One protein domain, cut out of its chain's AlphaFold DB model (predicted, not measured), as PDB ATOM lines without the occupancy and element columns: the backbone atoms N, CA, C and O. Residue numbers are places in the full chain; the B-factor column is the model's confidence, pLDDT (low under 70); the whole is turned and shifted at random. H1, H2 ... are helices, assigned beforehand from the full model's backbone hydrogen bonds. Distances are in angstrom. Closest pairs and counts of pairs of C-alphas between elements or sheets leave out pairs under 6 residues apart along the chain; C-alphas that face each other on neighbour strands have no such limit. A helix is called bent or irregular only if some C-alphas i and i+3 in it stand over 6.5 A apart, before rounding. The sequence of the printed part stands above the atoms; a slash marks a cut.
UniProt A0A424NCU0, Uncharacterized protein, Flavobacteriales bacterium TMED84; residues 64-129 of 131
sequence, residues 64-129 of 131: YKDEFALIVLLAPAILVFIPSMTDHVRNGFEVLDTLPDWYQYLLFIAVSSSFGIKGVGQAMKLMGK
ATOM      1  N   TYR A  64      -2.203 -28.757 -16.453       74.62
ATOM      2  CA  TYR A  64      -2.135 -27.461 -17.147       74.62
ATOM      3  C   TYR A  64      -2.337 -26.260 -16.207       74.62
ATOM      4  O   TYR A  64      -1.891 -25.150 -16.499       74.62
ATOM      5  N   LYS A  65      -3.034 -26.467 -15.079       74.62
ATOM      6  CA  LYS A  65      -3.262 -25.436 -14.060       74.62
ATOM      7  C   LYS A  65      -1.963 -25.050 -13.364       74.62
ATOM      8  O   LYS A  65      -1.786 -23.879 -13.042       74.62
ATOM      9  N   ASP A  66      -1.059 -26.003 -13.176       80.25
ATOM     10  CA  ASP A  66       0.190 -25.805 -12.445       80.25
ATOM     11  C   ASP A  66       1.198 -25.079 -13.335       80.25
ATOM     12  O   ASP A  66       1.841 -24.125 -12.898       80.25
ATOM     13  N   GLU A  67       1.252 -25.449 -14.618       80.94
ATOM     14  CA  GLU A  67       2.022 -24.725 -15.632       80.94
ATOM     15  C   GLU A  67       1.509 -23.289 -15.802       80.94
ATOM     16  O   GLU A  67       2.298 -22.343 -15.822       80.94
ATOM     17  N   PHE A  68       0.187 -23.098 -15.850       84.94
ATOM     18  CA  PHE A  68      -0.411 -21.766 -15.917       84.94
ATOM     19  C   PHE A  68      -0.093 -20.928 -14.672       84.94
ATOM     20  O   PHE A  68       0.335 -19.779 -14.802       84.94
ATOM     21  N   ALA A  69      -0.253 -21.490 -13.470       85.12
ATOM     22  CA  ALA A  69       0.068 -20.804 -12.221       85.12
ATOM     23  C   ALA A  69       1.554 -20.421 -12.153       85.12
ATOM     24  O   ALA A  69       1.883 -19.306 -11.746       85.12
ATOM     25  N   LEU A  70       2.446 -21.306 -12.606       84.25
ATOM     26  CA  LEU A  70       3.880 -21.044 -12.675       84.25
ATOM     27  C   LEU A  70       4.206 -19.899 -13.638       84.25
ATOM     28  O   LEU A  70       4.976 -19.006 -13.284       84.25
ATOM     29  N   ILE A  71       3.598 -19.885 -14.826       87.06
ATOM     30  CA  ILE A  71       3.780 -18.809 -15.810       87.06
ATOM     31  C   ILE A  71       3.294 -17.474 -15.244       87.06
ATOM     32  O   ILE A  71       4.029 -16.492 -15.310       87.06
ATOM     33  N   VAL A  72       2.093 -17.427 -14.663       88.94
ATOM     34  CA  VAL A  72       1.531 -16.194 -14.084       88.94
ATOM     35  C   VAL A  72       2.420 -15.655 -12.961       88.94
ATOM     36  O   VAL A  72       2.604 -14.443 -12.861       88.94
ATOM     37  N   LEU A  73       3.008 -16.536 -12.149       87.25
ATOM     38  CA  LEU A  73       3.861 -16.146 -11.027       87.25
ATOM     39  C   LEU A  73       5.269 -15.706 -11.471       87.25
ATOM     40  O   LEU A  73       5.832 -14.777 -10.895       87.25
ATOM     41  N   LEU A  74       5.836 -16.331 -12.511       87.94
ATOM     42  CA  LEU A  74       7.169 -15.999 -13.037       87.94
ATOM     43  C   LEU A  74       7.172 -14.833 -14.031       87.94
ATOM     44  O   LEU A  74       8.173 -14.123 -14.126       87.94
ATOM     45  N   ALA A  75       6.080 -14.603 -14.760       89.94
ATOM     46  CA  ALA A  75       5.979 -13.530 -15.748       89.94
ATOM     47  C   ALA A  75       6.385 -12.147 -15.192       89.94
ATOM     48  O   ALA A  75       7.290 -11.536 -15.765       89.94
ATOM     49  N   PRO A  76       5.824 -11.644 -14.071       87.25
ATOM     50  CA  PRO A  76       6.230 -10.346 -13.532       87.25
ATOM     51  C   PRO A  76       7.691 -10.323 -13.054       87.25
ATOM     52  O   PRO A  76       8.359  -9.298 -13.192       87.25
ATOM     53  N   ALA A  77       8.212 -11.453 -12.560       86.38
ATOM     54  CA  ALA A  77       9.607 -11.575 -12.129       86.38
ATOM     55  C   ALA A  77      10.602 -11.457 -13.296       86.38
ATOM     56  O   ALA A  77      11.715 -10.978 -13.103       86.38
ATOM     57  N   ILE A  78      10.209 -11.860 -14.508       85.00
ATOM     58  CA  ILE A  78      11.019 -11.681 -15.721       85.00
ATOM     59  C   ILE A  78      10.823 -10.269 -16.295       85.00
ATOM     60  O   ILE A  78      11.790  -9.615 -16.683       85.00
ATOM     61  N   LEU A  79       9.581  -9.770 -16.326       88.62
ATOM     62  CA  LEU A  79       9.237  -8.480 -16.936       88.62
ATOM     63  C   LEU A  79       9.877  -7.272 -16.237       88.62
ATOM     64  O   LEU A  79      10.104  -6.257 -16.892       88.62
ATOM     65  N   VAL A  80      10.227  -7.372 -14.951       87.25
ATOM     66  CA  VAL A  80      10.906  -6.288 -14.217       87.25
ATOM     67  C   VAL A  80      12.260  -5.898 -14.829       87.25
ATOM     68  O   VAL A  80      12.675  -4.747 -14.702       87.25
ATOM     69  N   PHE A  81      12.925  -6.824 -15.532       89.62
ATOM     70  CA  PHE A  81      14.210  -6.588 -16.200       89.62
ATOM     71  C   PHE A  81      14.078  -5.873 -17.550       89.62
ATOM     72  O   PHE A  81      15.090  -5.488 -18.136       89.62
ATOM     73  N   ILE A  82      12.854  -5.686 -18.054       90.94
ATOM     74  CA  ILE A  82      12.577  -4.948 -19.286       90.94
ATOM     75  C   ILE A  82      12.182  -3.515 -18.891       90.94
ATOM     76  O   ILE A  82      11.079  -3.330 -18.372       90.94
ATOM     77  N   PRO A  83      13.013  -2.486 -19.162       86.44
ATOM     78  CA  PRO A  83      12.774  -1.124 -18.669       86.44
ATOM     79  C   PRO A  83      11.419  -0.522 -19.067       86.44
ATOM     80  O   PRO A  83      10.857   0.272 -18.324       86.44
ATOM     81  N   SER A  84      10.870  -0.908 -20.224       92.88
ATOM     82  CA  SER A  84       9.551  -0.451 -20.684       92.88
ATOM     83  C   SER A  84       8.371  -1.100 -19.953       92.88
ATOM     84  O   SER A  84       7.248  -0.627 -20.083       92.88
ATOM     85  N   MET A  85       8.602  -2.180 -19.202       90.12
ATOM     86  CA  MET A  85       7.568  -2.947 -18.499       90.12
ATOM     87  C   MET A  85       7.643  -2.782 -16.979       90.12
ATOM     88  O   MET A  85       6.668  -3.085 -16.291       90.12
ATOM     89  N   THR A  86       8.753  -2.266 -16.443       90.56
ATOM     90  CA  THR A  86       8.974  -2.098 -14.999       90.56
ATOM     91  C   THR A  86       7.858  -1.300 -14.319       90.56
ATOM     92  O   THR A  86       7.354  -1.723 -13.278       90.56
ATOM     93  N   ASP A  87       7.412  -0.191 -14.918       92.44
ATOM     94  CA  ASP A  87       6.338   0.637 -14.350       92.44
ATOM     95  C   ASP A  87       4.983  -0.088 -14.353       92.44
ATOM     96  O   ASP A  87       4.226   0.010 -13.388       92.44
ATOM     97  N   HIS A  88       4.693  -0.876 -15.391       92.88
ATOM     98  CA  HIS A  88       3.475  -1.686 -15.460       92.88
ATOM     99  C   HIS A  88       3.462  -2.790 -14.400       92.88
ATOM    100  O   HIS A  88       2.437  -3.003 -13.753       92.88
ATOM    101  N   VAL A  89       4.599  -3.461 -14.192       92.12
ATOM    102  CA  VAL A  89       4.747  -4.484 -13.148       92.12
ATOM    103  C   VAL A  89       4.556  -3.860 -11.764       92.12
ATOM    104  O   VAL A  89       3.782  -4.388 -10.969       92.12
ATOM    105  N   ARG A  90       5.192  -2.711 -11.490       90.56
ATOM    106  CA  ARG A  90       5.054  -2.000 -10.209       90.56
ATOM    107  C   ARG A  90       3.603  -1.610  -9.926       90.56
ATOM    108  O   ARG A  90       3.082  -1.978  -8.879       90.56
ATOM    109  N   ASN A  91       2.940  -0.952 -10.875       94.50
ATOM    110  CA  ASN A  91       1.538  -0.550 -10.724       94.50
ATOM    111  C   ASN A  91       0.618  -1.771 -10.544       94.50
ATOM    112  O   ASN A  91      -0.347  -1.722  -9.786       94.50
ATOM    113  N   GLY A  92       0.919  -2.883 -11.221       90.56
ATOM    114  CA  GLY A  92       0.203  -4.144 -11.043       90.56
ATOM    115  C   GLY A  92       0.296  -4.670  -9.610       90.56
ATOM    116  O   GLY A  92      -0.731  -4.990  -9.017       90.56
ATOM    117  N   PHE A  93       1.498  -4.709  -9.027       90.31
ATOM    118  CA  PHE A  93       1.679  -5.120  -7.630       90.31
ATOM    119  C   PHE A  93       1.022  -4.161  -6.631       90.31
ATOM    120  O   PHE A  93       0.455  -4.639  -5.656       90.31
ATOM    121  N   GLU A  94       1.025  -2.850  -6.885       92.81
ATOM    122  CA  GLU A  94       0.292  -1.884  -6.049       92.81
ATOM    123  C   GLU A  94      -1.214  -2.173  -6.037       92.81
ATOM    124  O   GLU A  94      -1.839  -2.145  -4.983       92.81
ATOM    125  N   VAL A  95      -1.805  -2.524  -7.185       92.25
ATOM    126  CA  VAL A  95      -3.217  -2.940  -7.238       92.25
ATOM    127  C   VAL A  95      -3.427  -4.264  -6.502       92.25
ATOM    128  O   VAL A  95      -4.398  -4.394  -5.757       92.25
ATOM    129  N   LEU A  96      -2.531  -5.241  -6.673       89.69
ATOM    130  CA  LEU A  96      -2.623  -6.528  -5.973       89.69
ATOM    131  C   LEU A  96      -2.541  -6.373  -4.445       89.69
ATOM    132  O   LEU A  96      -3.216  -7.114  -3.736       89.69
ATOM    133  N   ASP A  97      -1.789  -5.394  -3.943       90.06
ATOM    134  CA  ASP A  97      -1.686  -5.092  -2.507       90.06
ATOM    135  C   ASP A  97      -3.007  -4.567  -1.916       90.06
ATOM    136  O   ASP A  97      -3.294  -4.755  -0.736       90.06
ATOM    137  N   THR A  98      -3.879  -3.984  -2.747       91.31
ATOM    138  CA  THR A  98      -5.215  -3.523  -2.319       91.31
ATOM    139  C   THR A  98      -6.260  -4.640  -2.242       91.31
ATOM    140  O   THR A  98      -7.406  -4.390  -1.853       91.31
ATOM    141  N   LEU A  99      -5.910  -5.873  -2.630       89.06
ATOM    142  CA  LEU A  99      -6.851  -6.989  -2.619       89.06
ATOM    143  C   LEU A  99      -7.267  -7.348  -1.182       89.06
ATOM    144  O   LEU A  99      -6.399  -7.481  -0.322       89.06
ATOM    145  N   PRO A 100      -8.562  -7.607  -0.919       85.44
ATOM    146  CA  PRO A 100      -9.017  -8.061   0.393       85.44
ATOM    147  C   PRO A 100      -8.373  -9.389   0.826       85.44
ATOM    148  O   PRO A 100      -8.271 -10.317   0.020       85.44
ATOM    149  N   ASP A 101      -8.058  -9.527   2.118       81.12
ATOM    150  CA  ASP A 101      -7.379 -10.703   2.694       81.12
ATOM    151  C   ASP A 101      -8.029 -12.040   2.311       81.12
ATOM    152  O   ASP A 101      -7.351 -12.996   1.934       81.12
ATOM    153  N   TRP A 102      -9.366 -12.113   2.350       75.31
ATOM    154  CA  TRP A 102     -10.104 -13.332   2.005       75.31
ATOM    155  C   TRP A 102      -9.821 -13.803   0.573       75.31
ATOM    156  O   TRP A 102      -9.764 -15.006   0.320       75.31
ATOM    157  N   TYR A 103      -9.614 -12.870  -0.359       81.56
ATOM    158  CA  TYR A 103      -9.329 -13.173  -1.757       81.56
ATOM    159  C   TYR A 103      -7.868 -13.594  -1.937       81.56
ATOM    160  O   TYR A 103      -7.594 -14.579  -2.624       81.56
ATOM    161  N   GLN A 104      -6.936 -12.925  -1.252       81.44
ATOM    162  CA  GLN A 104      -5.525 -13.322  -1.240       81.44
ATOM    163  C   GLN A 104      -5.344 -14.754  -0.710       81.44
ATOM    164  O   GLN A 104      -4.585 -15.539  -1.282       81.44
ATOM    165  N   TYR A 105      -6.096 -15.140   0.327       78.31
ATOM    166  CA  TYR A 105      -6.073 -16.508   0.852       78.31
ATOM    167  C   TYR A 105      -6.601 -17.543  -0.142       78.31
ATOM    168  O   TYR A 105      -6.019 -18.623  -0.253       78.31
ATOM    169  N   LEU A 106      -7.660 -17.229  -0.895       78.75
ATOM    170  CA  LEU A 106      -8.159 -18.120  -1.947       78.75
ATOM    171  C   LEU A 106      -7.119 -18.323  -3.053       78.75
ATOM    172  O   LEU A 106      -6.895 -19.460  -3.470       78.75
ATOM    173  N   LEU A 107      -6.445 -17.250  -3.480       84.00
ATOM    174  CA  LEU A 107      -5.353 -17.332  -4.452       84.00
ATOM    175  C   LEU A 107      -4.191 -18.180  -3.921       84.00
ATOM    176  O   LEU A 107      -3.709 -19.069  -4.621       84.00
ATOM    177  N   PHE A 108      -3.783 -17.968  -2.670       79.31
ATOM    178  CA  PHE A 108      -2.724 -18.753  -2.035       79.31
ATOM    179  C   PHE A 108      -3.073 -20.246  -1.961       79.31
ATOM    180  O   PHE A 108      -2.251 -21.094  -2.312       79.31
ATOM    181  N   ILE A 109      -4.298 -20.591  -1.550       78.50
ATOM    182  CA  ILE A 109      -4.759 -21.984  -1.491       78.50
ATOM    183  C   ILE A 109      -4.766 -22.602  -2.891       78.50
ATOM    184  O   ILE A 109      -4.206 -23.683  -3.062       78.50
ATOM    185  N   ALA A 110      -5.321 -21.912  -3.891       79.81
ATOM    186  CA  ALA A 110      -5.369 -22.401  -5.267       79.81
ATOM    187  C   ALA A 110      -3.960 -22.690  -5.815       79.81
ATOM    188  O   ALA A 110      -3.689 -23.804  -6.261       79.81
ATOM    189  N   VAL A 111      -3.034 -21.738  -5.685       82.00
ATOM    190  CA  VAL A 111      -1.655 -21.887  -6.170       82.00
ATOM    191  C   VAL A 111      -0.891 -22.961  -5.384       82.00
ATOM    192  O   VAL A 111      -0.209 -23.794  -5.978       82.00
ATOM    193  N   SER A 112      -1.031 -23.004  -4.056       77.56
ATOM    194  CA  SER A 112      -0.375 -24.031  -3.229       77.56
ATOM    195  C   SER A 112      -0.878 -25.445  -3.531       77.56
ATOM    196  O   SER A 112      -0.083 -26.385  -3.506       77.56
ATOM    197  N   SER A 113      -2.168 -25.585  -3.860       76.44
ATOM    198  CA  SER A 113      -2.762 -26.858  -4.271       76.44
ATOM    199  C   SER A 113      -2.237 -27.325  -5.628       76.44
ATOM    200  O   SER A 113      -1.983 -28.515  -5.787       76.44
ATOM    201  N   SER A 114      -1.990 -26.388  -6.550       77.00
ATOM    202  CA  SER A 114      -1.378 -26.668  -7.849       77.00
ATOM    203  C   SER A 114       0.053 -27.189  -7.722       77.00
ATOM    204  O   SER A 114       0.421 -28.156  -8.362       77.00
ATOM    205  N   PHE A 115       0.877 -26.651  -6.825       71.88
ATOM    206  CA  PHE A 115       2.261 -27.137  -6.692       71.88
ATOM    207  C   PHE A 115       2.420 -28.429  -5.875       71.88
ATOM    208  O   PHE A 115       3.537 -28.778  -5.491       71.88
ATOM    209  N   GLY A 116       1.325 -29.121  -5.540       63.34
ATOM    210  CA  GLY A 116       1.367 -30.337  -4.720       63.34
ATOM    211  C   GLY A 116       1.958 -30.118  -3.321       63.34
ATOM    212  O   GLY A 116       2.207 -31.075  -2.578       63.34
ATOM    213  N   ILE A 117       2.176 -28.858  -2.922       57.31
ATOM    214  CA  ILE A 117       2.548 -28.522  -1.559       57.31
ATOM    215  C   ILE A 117       1.322 -28.911  -0.740       57.31
ATOM    216  O   ILE A 117       0.231 -28.382  -0.943       57.31
ATOM    217  N   LYS A 118       1.490 -29.823   0.224       54.28
ATOM    218  CA  LYS A 118       0.495 -30.125   1.273       54.28
ATOM    219  C   LYS A 118       0.341 -28.917   2.223       54.28
ATOM    220  O   LYS A 118       0.398 -29.036   3.449       54.28
ATOM    221  N   GLY A 119       0.223 -27.724   1.641       50.34
ATOM    222  CA  GLY A 119       0.494 -26.415   2.210       50.34
ATOM    223  C   GLY A 119      -0.555 -25.993   3.208       50.34
ATOM    224  O   GLY A 119      -0.219 -25.316   4.164       50.34
ATOM    225  N   VAL A 120      -1.786 -26.489   3.099       53.81
ATOM    226  CA  VAL A 120      -2.816 -26.189   4.099       53.81
ATOM    227  C   VAL A 120      -2.448 -26.802   5.458       53.81
ATOM    228  O   VAL A 120      -2.545 -26.132   6.481       53.81
ATOM    229  N   GLY A 121      -1.917 -28.031   5.498       55.66
ATOM    230  CA  GLY A 121      -1.546 -28.695   6.756       55.66
ATOM    231  C   GLY A 121      -0.251 -28.170   7.390       55.66
ATOM    232  O   GLY A 121      -0.149 -28.082   8.617       55.66
ATOM    233  N   GLN A 122       0.744 -27.803   6.577       54.84
ATOM    234  CA  GLN A 122       2.020 -27.256   7.057       54.84
ATOM    235  C   GLN A 122       1.966 -25.744   7.329       54.84
ATOM    236  O   GLN A 122       2.521 -25.313   8.340       54.84
ATOM    237  N   ALA A 123       1.254 -24.951   6.519       54.41
ATOM    238  CA  ALA A 123       1.066 -23.519   6.766       54.41
ATOM    239  C   ALA A 123       0.195 -23.275   8.006       54.41
ATOM    240  O   ALA A 123       0.543 -22.432   8.825       54.41
ATOM    241  N   MET A 124      -0.854 -24.077   8.238       58.38
ATOM    242  CA  MET A 124      -1.625 -24.015   9.491       58.38
ATOM    243  C   MET A 124      -0.783 -24.405  10.717       58.38
ATOM    244  O   MET A 124      -0.958 -23.835  11.790       58.38
ATOM    245  N   LYS A 125       0.183 -25.326  10.574       57.53
ATOM    246  CA  LYS A 125       1.149 -25.667  11.640       57.53
ATOM    247  C   LYS A 125       2.165 -24.554  11.920       57.53
ATOM    248  O   LYS A 125       2.582 -24.406  13.067       57.53
ATOM    249  N   LEU A 126       2.564 -23.799  10.897       57.38
ATOM    250  CA  LEU A 126       3.440 -22.629  11.024       57.38
ATOM    251  C   LEU A 126       2.694 -21.420  11.609       57.38
ATOM    252  O   LEU A 126       3.239 -20.739  12.470       57.38
ATOM    253  N   MET A 127       1.433 -21.205  11.230       62.53
ATOM    254  CA  MET A 127       0.587 -20.132  11.775       62.53
ATOM    255  C   MET A 127       0.050 -20.440  13.184       62.53
ATOM    256  O   MET A 127      -0.152 -19.527  13.979       62.53
ATOM    257  N   GLY A 128      -0.137 -21.720  13.527       54.88
ATOM    258  CA  GLY A 128      -0.598 -22.177  14.844       54.88
ATOM    259  C   GLY A 128       0.490 -22.270  15.921       54.88
ATOM    260  O   GLY A 128       0.177 -22.525  17.084       54.88
ATOM    261  N   LYS A 129       1.765 -22.051  15.578       45.84
ATOM    262  CA  LYS A 129       2.864 -21.916  16.547       45.84
ATOM    263  C   LYS A 129       3.200 -20.442  16.781       45.84
ATOM    264  O   LYS A 129       4.285 -19.975  16.455       45.84
TER     265      LYS A 129
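This is residues 64 to 129 of the 131 residues of an uncharacterized protein of Flavobacteriales bacterium TMED84 (UniProt A0A424NCU0). Three helices, H1, H2 and H3, make the sides of a loose, open triangle, in which H3 comes back to the first residues of H1. The fourth and shortest helix, H4, folds back outside this triangle, on the side of H3 away from H1 and H2, and its residues 121 to 127 stick out. The printed part has 66 residues with four named helices, H1 to H4 in that order along the chain, and no named strand; the class is all helix. The whole is loose, with a radius of gyration of the C-alphas of 14.4 A, and only just elongated, spanning 42 by 28 by 18 A.

H1, residues 64 to 79, begins with C-alpha 64 at (-2.135, -27.461, -17.147) and is 22.1 A long from first to last C-alpha. It has a kink of 28 degrees near residue 73 and is irregular, but only just: C-alphas 73 and 76 are 6.7 A apart. H2, residues 86 to 97, is 16.7 A long. H3, residues 101 to 114, begins with C-alpha 101 at (-7.379, -10.703, 2.694) and is 20.1 A long. H4, residues 119 to 127, is 11.4 A long and ends with C-alpha 127 at (0.587, -20.132, 11.775).

H1 and H2 only just touch, with 3 pairs of C-alphas within 8 A, through residues 76 to 79 and 86 to 89 alone. Their closest C-alphas, those of Pro 76 and Val 89, are 6.1 A apart, and they run opposite ways at a steep tilt of 56 degrees. H2 and H3 are apart, though a tight link of 3 residues joins them. H3 touches H1 with residues 111 to 114 alone, and H1 touches H3 with residues 65 to 69 alone. The closest C-alphas there, those of Asp 66 and Ser 114, are 4.9 A apart; the two helices run opposite ways at a steep tilt of 64 degrees. H3 touches H4 with residues 109 to 113 alone; the closest C-alphas, those of Ser 112 and Gly 119, are 6.0 A apart. These two run opposite ways at a steep tilt of 49 degrees. H4 is apart from H1 and from H2. In H2, H3 and H4 every O i to N i+4 pair is within hydrogen-bond range; in H1, 10 of 12 are.

The two C-alphas farthest apart, those of Ser 84 and Lys 129, are 43.5 A apart. Residues 97 to 103, of which 101 to 103 belong to H3, stand free, and so do residues 121 to 129, of which 121 to 127 belong to H4. The printed part has no cut. The links H2 to H3 and H3 to H4 are tight, the link H1 to H2 is short, and no link is long. The mean pLDDT of the printed part is 79.1; residues 116 to 129 are under 70.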